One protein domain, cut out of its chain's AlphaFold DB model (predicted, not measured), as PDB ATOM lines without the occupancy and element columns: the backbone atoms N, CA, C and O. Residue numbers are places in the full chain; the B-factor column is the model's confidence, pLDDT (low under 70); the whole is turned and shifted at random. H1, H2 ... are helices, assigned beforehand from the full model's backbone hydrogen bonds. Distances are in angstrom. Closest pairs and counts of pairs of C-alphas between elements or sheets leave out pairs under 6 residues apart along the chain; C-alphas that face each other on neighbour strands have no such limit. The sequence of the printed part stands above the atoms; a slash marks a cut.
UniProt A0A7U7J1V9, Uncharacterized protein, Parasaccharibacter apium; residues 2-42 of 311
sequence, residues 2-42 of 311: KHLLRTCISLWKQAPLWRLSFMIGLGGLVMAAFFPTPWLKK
ATOM      1  N   LYS A   2      97.807 120.159  90.974       57.38
ATOM      2  CA  LYS A   2      97.418 119.904  92.387       57.38
ATOM      3  C   LYS A   2      96.627 121.039  93.071       57.38
ATOM      4  O   LYS A   2      95.775 120.759  93.907       57.38
ATOM      5  N   HIS A   3      96.869 122.300  92.697       63.16
ATOM      6  CA  HIS A   3      96.128 123.450  93.238       63.16
ATOM      7  C   HIS A   3      94.686 123.535  92.721       63.16
ATOM      8  O   HIS A   3      93.775 123.678  93.523       63.16
ATOM      9  N   LEU A   4      94.465 123.348  91.415       63.88
ATOM     10  CA  LEU A   4      93.128 123.345  90.802       63.88
ATOM     11  C   LEU A   4      92.219 122.267  91.407       63.88
ATOM     12  O   LEU A   4      91.071 122.541  91.742       63.88
ATOM     13  N   LEU A   5      92.762 121.066  91.629       65.75
ATOM     14  CA  LEU A   5      92.006 119.950  92.200       65.75
ATOM     15  C   LEU A   5      91.525 120.249  93.632       65.75
ATOM     16  O   LEU A   5      90.382 119.958  93.978       65.75
ATOM     17  N   ARG A   6      92.372 120.878  94.461       66.38
ATOM     18  CA  ARG A   6      92.010 121.277  95.834       66.38
ATOM     19  C   ARG A   6      90.946 122.374  95.855       66.38
ATOM     20  O   ARG A   6      90.032 122.303  96.675       66.38
ATOM     21  N   THR A   7      91.023 123.341  94.943       66.88
ATOM     22  CA  THR A   7      90.024 124.415  94.835       66.88
ATOM     23  C   THR A   7      88.665 123.875  94.384       66.88
ATOM     24  O   THR A   7      87.649 124.234  94.975       66.88
ATOM     25  N   CYS A   8      88.630 122.941  93.424       61.59
ATOM     26  CA  CYS A   8      87.393 122.278  92.998       61.59
ATOM     27  C   CYS A   8      86.735 121.472  94.127       61.59
ATOM     28  O   CYS A   8      85.524 121.547  94.301       61.59
ATOM     29  N   ILE A   9      87.518 120.748  94.936       67.69
ATOM     30  CA  ILE A   9      86.992 119.971  96.074       67.69
ATOM     31  C   ILE A   9      86.437 120.892  97.177       67.69
ATOM     32  O   ILE A   9      85.436 120.558  97.812       67.69
ATOM     33  N   SER A  10      87.055 122.059  97.388       65.50
ATOM     34  CA  SER A  10      86.569 123.083  98.324       65.50
ATOM     35  C   SER A  10      85.243 123.705  97.859       65.50
ATOM     36  O   SER A  10      84.260 123.713  98.606       65.50
ATOM     37  N   LEU A  11      85.178 124.126  96.590       60.62
ATOM     38  CA  LEU A  11      83.973 124.685  95.960       60.62
ATOM     39  C   LEU A  11      82.820 123.679  95.943       60.62
ATOM     40  O   LEU A  11      81.682 124.036  96.256       60.62
ATOM     41  N   TRP A  12      83.129 122.403  95.688       66.94
ATOM     42  CA  TRP A  12      82.149 121.328  95.748       66.94
ATOM     43  C   TRP A  12      81.550 121.187  97.145       66.94
ATOM     44  O   TRP A  12      80.417 120.756  97.246       66.94
ATOM     45  N   LYS A  13      82.232 121.531  98.243       67.81
ATOM     46  CA  LYS A  13      81.674 121.369  99.601       67.81
ATOM     47  C   LYS A  13      80.863 122.569 100.094       67.81
ATOM     48  O   LYS A  13      79.921 122.348 100.849       67.81
ATOM     49  N   GLN A  14      81.190 123.787  99.666       68.75
ATOM     50  CA  GLN A  14      80.705 125.018 100.311       68.75
ATOM     51  C   GLN A  14      79.688 125.827  99.492       68.75
ATOM     52  O   GLN A  14      78.979 126.648 100.064       68.75
ATOM     53  N   ALA A  15      79.571 125.596  98.181       73.94
ATOM     54  CA  ALA A  15      78.708 126.393  97.311       73.94
ATOM     55  C   ALA A  15      77.620 125.525  96.643       73.94
ATOM     56  O   ALA A  15      77.875 124.908  95.605       73.94
ATOM     57  N   PRO A  16      76.388 125.461  97.189       72.12
ATOM     58  CA  PRO A  16      75.301 124.681  96.588       72.12
ATOM     59  C   PRO A  16      74.926 125.178  95.181       72.12
ATOM     60  O   PRO A  16      74.624 124.365  94.311       72.12
ATOM     61  N   LEU A  17      75.047 126.485  94.919       75.88
ATOM     62  CA  LEU A  17      74.848 127.072  93.587       75.88
ATOM     63  C   LEU A  17      75.884 126.584  92.567       75.88
ATOM     64  O   LEU A  17      75.536 126.315  91.424       75.88
ATOM     65  N   TRP A  18      77.139 126.397  92.985       78.12
ATOM     66  CA  TRP A  18      78.184 125.866  92.108       78.12
ATOM     67  C   TRP A  18      77.861 124.421  91.688       78.12
ATOM     68  O   TRP A  18      78.019 124.068  90.521       78.12
ATOM     69  N   ARG A  19      77.325 123.601  92.610       79.56
ATOM     70  CA  ARG A  19      76.890 122.226  92.300       79.56
ATOM     71  C   ARG A  19      75.729 122.219  91.316       79.56
ATOM     72  O   ARG A  19      75.750 121.440  90.371       79.56
ATOM     73  N   LEU A  20      74.735 123.081  91.537       80.00
ATOM     74  CA  LEU A  20      73.569 123.187  90.665       80.00
ATOM     75  C   LEU A  20      73.991 123.587  89.246       80.00
ATOM     76  O   LEU A  20      73.619 122.909  88.295       80.00
ATOM     77  N   SER A  21      74.840 124.608  89.104       81.25
ATOM     78  CA  SER A  21      75.359 125.035  87.800       81.25
ATOM     79  C   SER A  21      76.181 123.945  87.112       81.25
ATOM     80  O   SER A  21      76.065 123.771  85.901       81.25
ATOM     81  N   PHE A  22      76.976 123.172  87.862       83.19
ATOM     82  CA  PHE A  22      77.728 122.048  87.300       83.19
ATOM     83  C   PHE A  22      76.806 120.911  86.834       83.19
ATOM     84  O   PHE A  22      76.998 120.378  85.746       83.19
ATOM     85  N   MET A  23      75.777 120.571  87.615       84.62
ATOM     86  CA  MET A  23      74.796 119.537  87.258       84.62
ATOM     87  C   MET A  23      73.930 119.956  86.064       84.62
ATOM     88  O   MET A  23      73.701 119.146  85.172       84.62
ATOM     89  N   ILE A  24      73.502 121.222  86.007       85.38
ATOM     90  CA  ILE A  24      72.770 121.787  84.863       85.38
ATOM     91  C   ILE A  24      73.668 121.824  83.625       85.38
ATOM     92  O   ILE A  24      73.231 121.427  82.552       85.38
ATOM     93  N   GLY A  25      74.928 122.244  83.766       85.69
ATOM     94  CA  GLY A  25      75.891 122.251  82.666       85.69
ATOM     95  C   GLY A  25      76.153 120.847  82.121       85.69
ATOM     96  O   GLY A  25      76.118 120.641  80.910       85.69
ATOM     97  N   LEU A  26      76.342 119.864  83.005       84.81
ATOM     98  CA  LEU A  26      76.528 118.466  82.620       84.81
ATOM     99  C   LEU A  26      75.264 117.890  81.964       84.81
ATOM    100  O   LEU A  26      75.360 117.255  80.918       84.81
ATOM    101  N   GLY A  27      74.084 118.152  82.532       83.19
ATOM    102  CA  GLY A  27      72.802 117.726  81.965       83.19
ATOM    103  C   GLY A  27      72.522 118.356  80.600       83.19
ATOM    104  O   GLY A  27      72.115 117.657  79.674       83.19
ATOM    105  N   GLY A  28      72.816 119.647  80.439       80.62
ATOM    106  CA  GLY A  28      72.712 120.359  79.166       80.62
ATOM    107  C   GLY A  28      73.677 119.818  78.112       80.62
ATOM    108  O   GLY A  28      73.297 119.686  76.954       80.62
ATOM    109  N   LEU A  29      74.893 119.432  78.507       80.19
ATOM    110  CA  LEU A  29      75.880 118.836  77.603       80.19
ATOM    111  C   LEU A  29      75.456 117.433  77.152       80.19
ATOM    112  O   LEU A  29      75.553 117.118  75.966       80.19
ATOM    113  N   VAL A  30      74.922 116.617  78.067       80.25
ATOM    114  CA  VAL A  30      74.332 115.314  77.722       80.25
ATOM    115  C   VAL A  30      73.153 115.504  76.768       80.25
ATOM    116  O   VAL A  30      73.117 114.867  75.721       80.25
ATOM    117  N   MET A  31      72.233 116.424  77.059       75.62
ATOM    118  CA  MET A  31      71.106 116.710  76.164       75.62
ATOM    119  C   MET A  31      71.561 117.213  74.792       75.62
ATOM    120  O   MET A  31      71.056 116.731  73.786       75.62
ATOM    121  N   ALA A  32      72.559 118.096  74.718       73.44
ATOM    122  CA  ALA A  32      73.108 118.579  73.451       73.44
ATOM    123  C   ALA A  32      73.775 117.470  72.615       73.44
ATOM    124  O   ALA A  32      73.802 117.565  71.388       73.44
ATOM    125  N   ALA A  33      74.293 116.418  73.257       74.06
ATOM    126  CA  ALA A  33      74.874 115.271  72.566       74.06
ATOM    127  C   ALA A  33      73.817 114.337  71.950       74.06
ATOM    128  O   ALA A  33      74.118 113.707  70.944       74.06
ATOM    129  N   PHE A  34      72.610 114.254  72.526       74.88
ATOM    130  CA  PHE A  34      71.505 113.424  72.014       74.88
ATOM    131  C   PHE A  34      70.483 114.212  71.172       74.88
ATOM    132  O   PHE A  34      69.814 113.633  70.317       74.88
ATOM    133  N   PHE A  35      70.397 115.529  71.375       75.69
ATOM    134  CA  PHE A  35      69.526 116.467  70.661       75.69
ATOM    135  C   PHE A  35      70.352 117.651  70.122       75.69
ATOM    136  O   PHE A  35      70.234 118.778  70.612       75.69
ATOM    137  N   PRO A  36      71.240 117.415  69.139       68.88
ATOM    138  CA  PRO A  36      72.132 118.451  68.633       68.88
ATOM    139  C   PRO A  36      71.348 119.551  67.914       68.88
ATOM    140  O   PRO A  36      70.489 119.286  67.075       68.88
ATOM    141  N   THR A  37      71.683 120.813  68.183       72.31
ATOM    142  CA  THR A  37      71.145 121.936  67.405       72.31
ATOM    143  C   THR A  37      71.694 121.911  65.968       72.31
ATOM    144  O   THR A  37      72.792 121.389  65.731       72.31
ATOM    145  N   PRO A  38      70.990 122.504  64.982       70.94
ATOM    146  CA  PRO A  38      71.410 122.476  63.576       70.94
ATOM    147  C   PRO A  38      72.821 123.029  63.332       70.94
ATOM    148  O   PRO A  38      73.539 122.552  62.455       70.94
ATOM    149  N   TRP A  39      73.248 124.017  64.124       78.12
ATOM    150  CA  TRP A  39      74.599 124.576  64.054       78.12
ATOM    151  C   TRP A  39      75.663 123.600  64.584       78.12
ATOM    152  O   TRP A  39      76.698 123.416  63.948       78.12
ATOM    153  N   LEU A  40      75.385 122.913  65.698       71.88
ATOM    154  CA  LEU A  40      76.308 121.951  66.308       71.88
ATOM    155  C   LEU A  40      76.495 120.705  65.429       71.88
ATOM    156  O   LEU A  40      77.618 120.232  65.249       71.88
ATOM    157  N   LYS A  41      75.416 120.227  64.797       73.44
ATOM    158  CA  LYS A  41      75.452 119.107  63.840       73.44
ATOM    159  C   LYS A  41      76.306 119.423  62.602       73.44
ATOM    160  O   LYS A  41      76.992 118.538  62.100       73.44
ATOM    161  N   LYS A  42      76.310 120.683  62.137       74.44
ATOM    162  CA  LYS A  42      77.173 121.132  61.026       74.44
ATOM    163  C   LYS A  42      78.663 121.061  61.369       74.44
ATOM    164  O   LYS A  42      79.463 120.799  60.478       74.44
TER     165      LYS A  42
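What this domain is: This is residues 2 to 42 of the 311 residues of an uncharacterized protein of Parasaccharibacter apium (UniProt A0A7U7J1V9). What shape do these atoms make? The longest helix, H2, makes an open L with H1, the two meeting at a corner near their linked ends, and the short helix H3 lies past the far end of H2. What is it built of? The printed part has 41 residues with three named helices, in the order H1, H2, H3, and no named strand; the class is all helix. How spread out is it? It is extended, with a radius of gyration of the C-alphas of 14.3 A and spans of 38 by 22 by 12 A.

Where its parts are: Where is the longest helix? H2 is residues 16 to 34, 27.3 A from first to last C-alpha, and C-alpha 16 is at (75.301, 124.681, 96.588). Where are the other two? H1 is residues 2 to 14, 19.2 A long, with C-alpha 2 at (97.418, 119.904, 92.387). H3 is residues 38 to 42, 6.4 A long, with C-alpha 42 at (77.173, 121.132, 61.026).

How they stand to each other: How does H2 meet H1? They only just touch, with 3 pairs of C-alphas within 8 A, and touch only at the corner by their link, through residues 18 to 19 of H2 and 11 to 12 of H1 alone. The closest C-alphas are those of Trp 12 and Arg 19, 6.4 A apart, and the lines are about perpendicular at 73 degrees. Where does H3 stand? It is apart from H1 and from H2. Are the helix backbones well formed? In H1, H2 and H3 every O i to N i+4 pair is within hydrogen-bond range.

The domain as a whole: How far does it reach? The two C-alphas farthest apart are those of Gln 14 and Lys 42, at 39.6 A. Which residues stand free? Residues 2 to 7, 23 to 31 and 34 to 39 do. Is it continuous? The printed part has no cut, and both links, H1 to H2 and H2 to H3, are tight. Where is confidence low? Residues 2 to 14 and residue 36 are under 70, and the mean pLDDT of the printed part is 73.5.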